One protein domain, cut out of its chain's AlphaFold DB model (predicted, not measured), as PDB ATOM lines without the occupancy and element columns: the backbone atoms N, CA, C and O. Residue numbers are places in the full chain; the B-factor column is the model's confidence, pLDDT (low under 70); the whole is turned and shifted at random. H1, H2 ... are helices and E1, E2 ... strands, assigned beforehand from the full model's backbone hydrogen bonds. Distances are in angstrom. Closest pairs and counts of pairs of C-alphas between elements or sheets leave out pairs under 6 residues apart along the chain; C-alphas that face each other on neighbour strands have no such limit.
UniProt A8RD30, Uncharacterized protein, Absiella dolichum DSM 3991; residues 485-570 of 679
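AT A GLANCE: This is residues 485 to 570 of the 679 residues of an uncharacterized protein of Absiella dolichum DSM 3991 (UniProt A8RD30). With little regular structure, this is a long, strongly twisted ribbon of two strands, E1 and E3, with short E2 beside E1 and E4 and E5 along E3's other edge. Loops, among them residues 493 to 511 after small helix H1, run along one side. The printed part, 86 residues ordered H1 E1 E2 E3 E4 E5, is mostly strand with under half in named elements; it is compact, radius of gyration of the C-alphas 13.6 A, spanning 47 by 26 by 20 A.

IN THESE COORDINATES: E3, residues 537 to 546, is 29.2 A long. E1, residues 512 to 520, 23.7 A, starts at C-alpha 512 (140.075, 137.383, 72.881) and bends by 55 degrees at residue 515. E2 is residues 523 to 525, E4 552 to 554, H1 489 to 492; E5, 559 to 563, ends at C-alpha 563 (123.560, 123.493, 86.889).

HOW THE PARTS SIT: The branched sheet is antiparallel. E1 lies on one side of E3, N 542 and O 517 2.8 A apart, within hydrogen-bond range; on the other side are E4, in a hairpin with E3, N 545 and O 553 at 2.9 A, and E5, N 539 and O 561 at 2.8 A. E1 and E2 form a hairpin, N 520 and O 523 at 2.8 A. H1, too short for an O i to N i+4 pair, has its one O i to N i+3 pair out of range; it is not on the sheet.

THE WHOLE: The printed part has no cut. Links H1 to E1 and E2 to E3 are long. pLDDT is under 70 in residues 489 to 498 and 565 to 570.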
ATOM      1  N   ILE A 485     143.703 127.617  76.626       87.94
ATOM      2  CA  ILE A 485     142.474 128.184  77.185       87.94
ATOM      3  C   ILE A 485     142.254 127.563  78.563       87.94
ATOM      4  O   ILE A 485     142.030 126.356  78.672       87.94
ATOM      5  N   VAL A 486     142.287 128.391  79.604       86.19
ATOM      6  CA  VAL A 486     142.035 127.965  80.984       86.19
ATOM      7  C   VAL A 486     140.791 128.672  81.498       86.19
ATOM      8  O   VAL A 486     140.800 129.882  81.688       86.19
ATOM      9  N   ILE A 487     139.725 127.907  81.734       84.25
ATOM     10  CA  ILE A 487     138.518 128.400  82.408       84.25
ATOM     11  C   ILE A 487     138.820 128.545  83.900       84.25
ATOM     12  O   ILE A 487     139.380 127.629  84.512       84.25
ATOM     13  N   VAL A 488     138.450 129.686  84.482       80.19
ATOM     14  CA  VAL A 488     138.635 129.970  85.910       80.19
ATOM     15  C   VAL A 488     137.796 128.971  86.723       80.19
ATOM     16  O   VAL A 488     136.569 128.967  86.664       80.19
ATOM     17  N   LYS A 489     138.466 128.055  87.438       59.62
ATOM     18  CA  LYS A 489     137.859 126.851  88.049       59.62
ATOM     19  C   LYS A 489     137.122 127.073  89.378       59.62
ATOM     20  O   LYS A 489     136.567 126.108  89.899       59.62
ATOM     21  N   ASP A 490     137.106 128.286  89.922       54.47
ATOM     22  CA  ASP A 490     136.629 128.543  91.292       54.47
ATOM     23  C   ASP A 490     135.116 128.283  91.473       54.47
ATOM     24  O   ASP A 490     134.672 127.820  92.517       54.47
ATOM     25  N   ALA A 491     134.310 128.433  90.415       55.41
ATOM     26  CA  ALA A 491     132.854 128.298  90.520       55.41
ATOM     27  C   ALA A 491     132.357 126.877  90.894       55.41
ATOM     28  O   ALA A 491     131.298 126.742  91.493       55.41
ATOM     29  N   PHE A 492     133.095 125.804  90.584       60.72
ATOM     30  CA  PHE A 492     132.590 124.419  90.705       60.72
ATOM     31  C   PHE A 492     133.209 123.603  91.850       60.72
ATOM     32  O   PHE A 492     132.926 122.412  91.971       60.72
ATOM     33  N   GLN A 493     134.072 124.205  92.677       54.03
ATOM     34  CA  GLN A 493     134.724 123.500  93.790       54.03
ATOM     35  C   GLN A 493     133.946 123.556  95.117       54.03
ATOM     36  O   GLN A 493     134.293 122.810  96.028       54.03
ATOM     37  N   GLN A 494     132.894 124.381  95.236       50.00
ATOM     38  CA  GLN A 494     132.188 124.614  96.512       50.00
ATOM     39  C   GLN A 494     130.745 124.090  96.597       50.00
ATOM     40  O   GLN A 494     130.113 124.234  97.637       50.00
ATOM     41  N   GLY A 495     130.221 123.425  95.567       56.47
ATOM     42  CA  GLY A 495     128.868 122.865  95.607       56.47
ATOM     43  C   GLY A 495     128.145 122.975  94.275       56.47
ATOM     44  O   GLY A 495     128.723 123.376  93.264       56.47
ATOM     45  N   ALA A 496     126.879 122.566  94.262       59.12
ATOM     46  CA  ALA A 496     126.047 122.685  93.077       59.12
ATOM     47  C   ALA A 496     125.803 124.176  92.769       59.12
ATOM     48  O   ALA A 496     125.639 124.972  93.685       59.12
ATOM     49  N   LEU A 497     125.749 124.572  91.495       65.19
ATOM     50  CA  LEU A 497     125.466 125.958  91.094       65.19
ATOM     51  C   LEU A 497     124.077 126.072  90.461       65.19
ATOM     52  O   LEU A 497     123.658 125.184  89.715       65.19
ATOM     53  N   SER A 498     123.396 127.189  90.715       69.94
ATOM     54  CA  SER A 498     122.162 127.591  90.020       69.94
ATOM     55  C   SER A 498     122.422 128.576  88.868       69.94
ATOM     56  O   SER A 498     121.606 128.677  87.954       69.94
ATOM     57  N   THR A 499     123.567 129.269  88.868       79.06
ATOM     58  CA  THR A 499     124.004 130.172  87.793       79.06
ATOM     59  C   THR A 499     125.526 130.179  87.635       79.06
ATOM     60  O   THR A 499     126.247 129.950  88.606       79.06
ATOM     61  N   TRP A 500     126.025 130.439  86.424       82.44
ATOM     62  CA  TRP A 500     127.454 130.605  86.153       82.44
ATOM     63  C   TRP A 500     127.722 131.564  84.988       82.44
ATOM     64  O   TRP A 500     127.127 131.425  83.921       82.44
ATOM     65  N   THR A 501     128.672 132.484  85.164       86.56
ATOM     66  CA  THR A 501     129.222 133.309  84.080       86.56
ATOM     67  C   THR A 501     130.621 132.794  83.747       86.56
ATOM     68  O   THR A 501     131.490 132.821  84.621       86.56
ATOM     69  N   PRO A 502     130.867 132.288  82.528       84.75
ATOM     70  CA  PRO A 502     132.170 131.753  82.173       84.75
ATOM     71  C   PRO A 502     133.213 132.860  82.024       84.75
ATOM     72  O   PRO A 502     132.995 133.858  81.339       84.75
ATOM     73  N   GLU A 503     134.379 132.621  82.617       87.00
ATOM     74  CA  GLU A 503     135.568 133.459  82.497       87.00
ATOM     75  C   GLU A 503     136.783 132.584  82.175       87.00
ATOM     76  O   GLU A 503     136.913 131.459  82.675       87.00
ATOM     77  N   ILE A 504     137.681 133.097  81.332       87.31
ATOM     78  CA  ILE A 504     138.954 132.450  80.998       87.31
ATOM     79  C   ILE A 504     140.124 133.349  81.395       87.31
ATOM     80  O   ILE A 504     140.033 134.574  81.322       87.31
ATOM     81  N   LEU A 505     141.230 132.733  81.811       85.00
ATOM     82  CA  LEU A 505     142.455 133.453  82.150       85.00
ATOM     83  C   LEU A 505     143.032 134.157  80.914       85.00
ATOM     84  O   LEU A 505     142.978 133.624  79.809       85.00
ATOM     85  N   TYR A 506     143.627 135.333  81.124       82.19
ATOM     86  CA  TYR A 506     144.330 136.126  80.105       82.19
ATOM     87  C   TYR A 506     143.476 136.646  78.938       82.19
ATOM     88  O   TYR A 506     144.026 137.122  77.938       82.19
ATOM     89  N   GLU A 507     142.143 136.593  79.049       85.12
ATOM     90  CA  GLU A 507     141.264 137.260  78.093       85.12
ATOM     91  C   GLU A 507     141.478 138.780  78.139       85.12
ATOM     92  O   GLU A 507     141.382 139.396  79.197       85.12
ATOM     93  N   GLY A 508     141.760 139.385  76.986       80.81
ATOM     94  CA  GLY A 508     142.084 140.809  76.856       80.81
ATOM     95  C   GLY A 508     143.575 141.136  76.992       80.81
ATOM     96  O   GLY A 508     143.993 142.185  76.509       80.81
ATOM     97  N   GLU A 509     144.380 140.235  77.563       81.94
ATOM     98  CA  GLU A 509     145.843 140.377  77.653       81.94
ATOM     99  C   GLU A 509     146.559 139.615  76.532       81.94
ATOM    100  O   GLU A 509     147.328 140.201  75.776       81.94
ATOM    101  N   ASN A 510     146.279 138.315  76.395       81.44
ATOM    102  CA  ASN A 510     146.961 137.438  75.435       81.44
ATOM    103  C   ASN A 510     146.074 137.061  74.248       81.44
ATOM    104  O   ASN A 510     146.573 136.820  73.151       81.44
ATOM    105  N   TYR A 511     144.760 136.980  74.457       88.19
ATOM    106  CA  TYR A 511     143.802 136.624  73.417       88.19
ATOM    107  C   TYR A 511     142.393 137.121  73.742       88.19
ATOM    108  O   TYR A 511     142.084 137.481  74.874       88.19
ATOM    109  N   ARG A 512     141.514 137.115  72.742       91.06
ATOM    110  CA  ARG A 512     140.075 137.383  72.881       91.06
ATOM    111  C   ARG A 512     139.266 136.179  72.421       91.06
ATOM    112  O   ARG A 512     139.703 135.460  71.524       91.06
ATOM    113  N   VAL A 513     138.075 135.976  72.974       90.88
ATOM    114  CA  VAL A 513     137.143 134.976  72.440       90.88
ATOM    115  C   VAL A 513     136.557 135.482  71.124       90.88
ATOM    116  O   VAL A 513     135.960 136.552  71.068       90.88
ATOM    117  N   ILE A 514     136.733 134.704  70.057       92.56
ATOM    118  CA  ILE A 514     136.153 134.980  68.733       92.56
ATOM    119  C   ILE A 514     134.955 134.077  68.428       92.56
ATOM    120  O   ILE A 514     134.172 134.365  67.526       92.56
ATOM    121  N   HIS A 515     134.797 132.983  69.178       92.31
ATOM    122  CA  HIS A 515     133.662 132.080  69.050       92.31
ATOM    123  C   HIS A 515     133.353 131.384  70.377       92.31
ATOM    124  O   HIS A 515     134.252 130.817  70.998       92.31
ATOM    125  N   ALA A 516     132.075 131.363  70.760       92.06
ATOM    126  CA  ALA A 516     131.559 130.581  71.876       92.06
ATOM    127  C   ALA A 516     130.311 129.806  71.433       92.06
ATOM    128  O   ALA A 516     129.431 130.362  70.777       92.06
ATOM    129  N   ALA A 517     130.232 128.523  71.783       91.69
ATOM    130  CA  ALA A 517     129.051 127.699  71.552       91.69
ATOM    131  C   ALA A 517     128.682 126.945  72.830       91.69
ATOM    132  O   ALA A 517     129.526 126.287  73.437       91.69
ATOM    133  N   LEU A 518     127.412 127.037  73.224       92.12
ATOM    134  CA  LEU A 518     126.884 126.390  74.418       92.12
ATOM    135  C   LEU A 518     125.861 125.323  74.023       92.12
ATOM    136  O   LEU A 518     124.983 125.556  73.191       92.12
ATOM    137  N   TYR A 519     125.953 124.152  74.642       89.81
ATOM    138  CA  TYR A 519     124.997 123.062  74.482       89.81
ATOM    139  C   TYR A 519     124.384 122.742  75.837       89.81
ATOM    140  O   TYR A 519     125.124 122.525  76.788       89.81
ATOM    141  N   ARG A 520     123.054 122.673  75.923       89.44
ATOM    142  CA  ARG A 520     122.303 122.217  77.101       89.44
ATOM    143  C   ARG A 520     121.640 120.885  76.774       89.44
ATOM    144  O   ARG A 520     120.904 120.789  75.793       89.44
ATOM    145  N   ASN A 521     121.879 119.858  77.584       86.25
ATOM    146  CA  ASN A 521     121.366 118.497  77.403       86.25
ATOM    147  C   ASN A 521     121.568 117.992  75.957       86.25
ATOM    148  O   ASN A 521     120.636 117.509  75.318       86.25
ATOM    149  N   HIS A 522     122.783 118.173  75.429       84.38
ATOM    150  CA  HIS A 522     123.192 117.821  74.059       84.38
ATOM    151  C   HIS A 522     122.536 118.615  72.914       84.38
ATOM    152  O   HIS A 522     122.773 118.303  71.748       84.38
ATOM    153  N   LYS A 523     121.752 119.664  73.195       87.50
ATOM    154  CA  LYS A 523     121.207 120.571  72.171       87.50
ATOM    155  C   LYS A 523     121.890 121.930  72.241       87.50
ATOM    156  O   LYS A 523     122.013 122.497  73.323       87.50
ATOM    157  N   ARG A 524     122.316 122.457  71.090       90.12
ATOM    158  CA  ARG A 524     122.896 123.804  70.997       90.12
ATOM    159  C   ARG A 524     121.861 124.833  71.444       90.12
ATOM    160  O   ARG A 524     120.708 124.763  71.018       90.12
ATOM    161  N   VAL A 525     122.277 125.763  72.290       90.25
ATOM    162  CA  VAL A 525     121.471 126.903  72.728       90.25
ATOM    163  C   VAL A 525     122.120 128.190  72.247       90.25
ATOM    164  O   VAL A 525     123.332 128.232  72.023       90.25
ATOM    165  N   ASP A 526     121.299 129.214  72.047       89.31
ATOM    166  CA  ASP A 526     121.808 130.548  71.758       89.31
ATOM    167  C   ASP A 526     122.471 131.110  73.019       89.31
ATOM    168  O   ASP A 526     121.922 130.990  74.118       89.31
ATOM    169  N   TYR A 527     123.689 131.615  72.872       89.19
ATOM    170  CA  TYR A 527     124.523 132.044  73.986       89.19
ATOM    171  C   TYR A 527     125.524 133.089  73.516       89.19
ATOM    172  O   TYR A 527     126.345 132.797  72.639       89.19
ATOM    173  N   HIS A 528     125.511 134.269  74.136       88.00
ATOM    174  CA  HIS A 528     126.564 135.254  73.928       88.00
ATOM    175  C   HIS A 528     127.621 135.112  75.018       88.00
ATOM    176  O   HIS A 528     127.328 134.932  76.200       88.00
ATOM    177  N   TRP A 529     128.884 135.179  74.608       90.12
ATOM    178  CA  TRP A 529     130.008 135.067  75.526       90.12
ATOM    179  C   TRP A 529     129.903 136.096  76.666       90.12
ATOM    180  O   TRP A 529     129.612 137.263  76.410       90.12
ATOM    181  N   ARG A 530     130.162 135.650  77.905       85.00
ATOM    182  CA  ARG A 530     129.996 136.396  79.173       85.00
ATOM    183  C   ARG A 530     128.556 136.673  79.615       85.00
ATOM    184  O   ARG A 530     128.364 137.330  80.636       85.00
ATOM    185  N   GLU A 531     127.542 136.135  78.940       87.75
ATOM    186  CA  GLU A 531     126.199 136.103  79.525       87.75
ATOM    187  C   GLU A 531     126.134 135.077  80.675       87.75
ATOM    188  O   GLU A 531     126.749 134.005  80.575       87.75
ATOM    189  N   PRO A 532     125.402 135.368  81.768       84.06
ATOM    190  CA  PRO A 532     125.137 134.391  82.820       84.06
ATOM    191  C   PRO A 532     124.298 133.211  82.310       84.06
ATOM    192  O   PRO A 532     123.283 133.388  81.635       84.06
ATOM    193  N   ILE A 533     124.689 131.993  82.675       85.62
ATOM    194  CA  ILE A 533     123.988 130.745  82.353       85.62
ATOM    195  C   ILE A 533     123.202 130.320  83.594       85.62
ATOM    196  O   ILE A 533     123.808 129.920  84.581       85.62
ATOM    197  N   CYS A 534     121.866 130.397  83.554       80.31
ATOM    198  CA  CYS A 534     121.024 130.299  84.763       80.31
ATOM    199  C   CYS A 534     120.010 129.140  84.772       80.31
ATOM    200  O   CYS A 534     119.244 129.001  85.722       80.31
ATOM    201  N   LEU A 535     119.904 128.356  83.694       80.62
ATOM    202  CA  LEU A 535     118.907 127.281  83.613       80.62
ATOM    203  C   LEU A 535     119.516 125.947  84.070       80.62
ATOM    204  O   LEU A 535     120.655 125.658  83.722       80.62
ATOM    205  N   PRO A 536     118.773 125.087  84.788       79.81
ATOM    206  CA  PRO A 536     119.303 123.799  85.219       79.81
ATOM    207  C   PRO A 536     119.489 122.844  84.036       79.81
ATOM    208  O   PRO A 536     118.687 122.814  83.095       79.81
ATOM    209  N   GLY A 537     120.533 122.029  84.069       80.88
ATOM    210  CA  GLY A 537     120.833 121.055  83.023       80.88
ATOM    211  C   GLY A 537     122.313 120.715  82.941       80.88
ATOM    212  O   GLY A 537     123.149 121.340  83.591       80.88
ATOM    213  N   SER A 538     122.627 119.715  82.119       81.50
ATOM    214  CA  SER A 538     124.006 119.391  81.759       81.50
ATOM    215  C   SER A 538     124.434 120.257  80.579       81.50
ATOM    216  O   SER A 538     123.726 120.330  79.574       81.50
ATOM    217  N   TYR A 539     125.580 120.914  80.698       87.62
ATOM    218  CA  TYR A 539     126.107 121.850  79.721       87.62
ATOM    219  C   TYR A 539     127.446 121.405  79.148       87.62
ATOM    220  O   TYR A 539     128.238 120.756  79.827       87.62
ATOM    221  N   GLN A 540     127.707 121.806  77.905       88.81
ATOM    222  CA  GLN A 540     129.019 121.760  77.265       88.81
ATOM    223  C   GLN A 540     129.307 123.114  76.615       88.81
ATOM    224  O   GLN A 540     128.523 123.580  75.788       88.81
ATOM    225  N   LEU A 541     130.421 123.734  76.998       89.12
ATOM    226  CA  LEU A 541     130.891 125.004  76.453       89.12
ATOM    227  C   LEU A 541     132.103 124.777  75.545       89.12
ATOM    228  O   LEU A 541     133.113 124.214  75.968       89.12
ATOM    229  N   GLU A 542     132.018 125.249  74.309       92.56
ATOM    230  CA  GLU A 542     133.118 125.282  73.348       92.56
ATOM    231  C   GLU A 542     133.576 126.719  73.119       92.56
ATOM    232  O   GLU A 542     132.749 127.615  72.957       92.56
ATOM    233  N   LEU A 543     134.894 126.925  73.059       92.12
ATOM    234  CA  LEU A 543     135.504 128.238  72.848       92.12
ATOM    235  C   LEU A 543     136.566 128.185  71.753       92.12
ATOM    236  O   LEU A 543     137.328 127.215  71.669       92.12
ATOM    237  N   VAL A 544     136.639 129.253  70.959       92.50
ATOM    238  CA  VAL A 544     137.783 129.584  70.102       92.50
ATOM    239  C   VAL A 544     138.256 130.989  70.452       92.50
ATOM    240  O   VAL A 544     137.460 131.931  70.480       92.50
ATOM    241  N   VAL A 545     139.551 131.116  70.714       92.31
ATOM    242  CA  VAL A 545     140.223 132.383  71.023       92.31
ATOM    243  C   VAL A 545     141.173 132.784  69.899       92.31
ATOM    244  O   VAL A 545     141.650 131.910  69.175       92.31
ATOM    245  N   GLU A 546     141.460 134.081  69.775       92.50
ATOM    246  CA  GLU A 546     142.413 134.671  68.823       92.50
ATOM    247  C   GLU A 546     143.342 135.683  69.514       92.50
ATOM    248  O   GLU A 546     142.865 136.489  70.315       92.50
ATOM    249  N   ASP A 547     144.645 135.661  69.210       90.44
ATOM    250  CA  ASP A 547     145.618 136.657  69.692       90.44
ATOM    251  C   ASP A 547     145.846 137.824  68.704       90.44
ATOM    252  O   ASP A 547     145.282 137.882  67.612       90.44
ATOM    253  N   MET A 548     146.709 138.775  69.080       87.12
ATOM    254  CA  MET A 548     147.060 139.935  68.244       87.12
ATOM    255  C   MET A 548     147.904 139.605  66.995       87.12
ATOM    256  O   MET A 548     148.158 140.496  66.185       87.12
ATOM    257  N   PHE A 549     148.349 138.354  66.850       88.56
ATOM    258  CA  PHE A 549     149.073 137.817  65.694       88.56
ATOM    259  C   PHE A 549     148.182 136.904  64.835       88.56
ATOM    260  O   PHE A 549     148.667 136.308  63.875       88.56
ATOM    261  N   HIS A 550     146.880 136.833  65.144       87.06
ATOM    262  CA  HIS A 550     145.877 135.980  64.503       87.06
ATOM    263  C   HIS A 550     146.087 134.471  64.702       87.06
ATOM    264  O   HIS A 550     145.559 133.660  63.936       87.06
ATOM    265  N   ASN A 551     146.828 134.054  65.733       89.06
ATOM    266  CA  ASN A 551     146.813 132.657  66.159       89.06
ATOM    267  C   ASN A 551     145.455 132.328  66.762       89.06
ATOM    268  O   ASN A 551     144.957 133.076  67.600       89.06
ATOM    269  N   GLN A 552     144.881 131.191  66.364       91.62
ATOM    270  CA  GLN A 552     143.612 130.710  66.895       91.62
ATOM    271  C   GLN A 552     143.800 129.408  67.667       91.62
ATOM    272  O   GLN A 552     144.490 128.491  67.215       91.62
ATOM    273  N   ARG A 553     143.130 129.290  68.815       90.06
ATOM    274  CA  ARG A 553     143.108 128.059  69.614       90.06
ATOM    275  C   ARG A 553     141.682 127.710  69.991       90.06
ATOM    276  O   ARG A 553     140.919 128.565  70.428       90.06
ATOM    277  N   ARG A 554     141.332 126.432  69.839       91.56
ATOM    278  CA  ARG A 554     140.068 125.860  70.311       91.56
ATOM    279  C   ARG A 554     140.282 125.170  71.651       91.56
ATOM    280  O   ARG A 554     141.308 124.522  71.859       91.56
ATOM    281  N   LEU A 555     139.291 125.260  72.530       88.44
ATOM    282  CA  LEU A 555     139.258 124.494  73.769       88.44
ATOM    283  C   LEU A 555     139.308 122.990  73.443       88.44
ATOM    284  O   LEU A 555     138.433 122.480  72.747       88.44
ATOM    285  N   GLN A 556     140.342 122.286  73.920       80.50
ATOM    286  CA  GLN A 556     140.641 120.907  73.492       80.50
ATOM    287  C   GLN A 556     139.506 119.913  73.769       80.50
ATOM    288  O   GLN A 556     139.328 118.950  73.025       80.50
ATOM    289  N   LYS A 557     138.748 120.133  74.847       83.62
ATOM    290  CA  LYS A 557     137.532 119.387  75.172       83.62
ATOM    291  C   LYS A 557     136.458 120.385  75.587       83.62
ATOM    292  O   LYS A 557     136.793 121.271  76.374       83.62
ATOM    293  N   PRO A 558     135.203 120.244  75.122       83.75
ATOM    294  CA  PRO A 558     134.114 121.076  75.610       83.75
ATOM    295  C   PRO A 558     134.093 121.051  77.138       83.75
ATOM    296  O   PRO A 558     134.181 119.980  77.749       83.75
ATOM    297  N   PHE A 559     134.021 122.223  77.758       87.00
ATOM    298  CA  PHE A 559     133.957 122.318  79.206       87.00
ATOM    299  C   PHE A 559     132.570 121.884  79.654       87.00
ATOM    300  O   PHE A 559     131.580 122.565  79.382       87.00
ATOM    301  N   ALA A 560     132.510 120.712  80.278       84.69
ATOM    302  CA  ALA A 560     131.271 120.137  80.756       84.69
ATOM    303  C   ALA A 560     131.008 120.558  82.203       84.69
ATOM    304  O   ALA A 560     131.892 120.445  83.052       84.69
ATOM    305  N   PHE A 561     129.788 121.003  82.482       82.62
ATOM    306  CA  PHE A 561     129.337 121.365  83.824       82.62
ATOM    307  C   PHE A 561     127.835 121.114  83.967       82.62
ATOM    308  O   PHE A 561     127.129 120.971  82.971       82.62
ATOM    309  N   THR A 562     127.333 121.051  85.196       78.00
ATOM    310  CA  THR A 562     125.904 120.859  85.468       78.00
ATOM    311  C   THR A 562     125.419 121.971  86.377       78.00
ATOM    312  O   THR A 562     126.048 122.246  87.397       78.00
ATOM    313  N   LEU A 563     124.298 122.587  86.015       77.25
ATOM    314  CA  LEU A 563     123.560 123.493  86.889       77.25
ATOM    315  C   LEU A 563     122.339 122.754  87.442       77.25
ATOM    316  O   LEU A 563     121.647 122.061  86.691       77.25
ATOM    317  N   VAL A 564     122.077 122.877  88.741       71.50
ATOM    318  CA  VAL A 564     120.914 122.261  89.407       71.50
ATOM    319  C   VAL A 564     119.806 123.290  89.612       71.50
ATOM    320  O   VAL A 564     120.056 124.494  89.561       71.50
ATOM    321  N   SER A 565     118.569 122.827  89.819       58.62
ATOM    322  CA  SER A 565     117.469 123.736  90.158       58.62
ATOM    323  C   SER A 565     117.791 124.455  91.466       58.62
ATOM    324  O   SER A 565     118.336 123.844  92.385       58.62
ATOM    325  N   ALA A 566     117.417 125.731  91.576       52.69
ATOM    326  CA  ALA A 566     117.534 126.472  92.831       52.69
ATOM    327  C   ALA A 566     116.758 125.799  93.988       52.69
ATOM    328  O   ALA A 566     117.089 126.026  95.146       52.69
ATOM    329  N   ASP A 567     115.785 124.932  93.678       46.28
ATOM    330  CA  ASP A 567     114.979 124.182  94.652       46.28
ATOM    331  C   ASP A 567     115.707 122.980  95.301       46.28
ATOM    332  O   ASP A 567     115.277 122.514  96.353       46.28
ATOM    333  N   ASP A 568     116.808 122.490  94.710       40.88
ATOM    334  CA  ASP A 568     117.607 121.350  95.217       40.88
ATOM    335  C   ASP A 568     118.864 121.800  95.996       40.88
ATOM    336  O   ASP A 568     119.730 120.998  96.352       40.88
ATOM    337  N   GLN A 569     118.976 123.101  96.265       38.81
ATOM    338  CA  GLN A 569     120.068 123.715  97.015       38.81
ATOM    339  C   GLN A 569     119.666 123.832  98.489       38.81
ATOM    340  O   GLN A 569     118.807 124.636  98.847       38.81
ATOM    341  N   VAL A 570     120.292 123.054  99.377       31.70
ATOM    342  CA  VAL A 570     120.290 123.392 100.808       31.70
ATOM    343  C   VAL A 570     121.416 124.392 101.034       31.70
ATOM    344  O   VAL A 570     122.558 123.999 101.251       31.70
TER     345      VAL A 570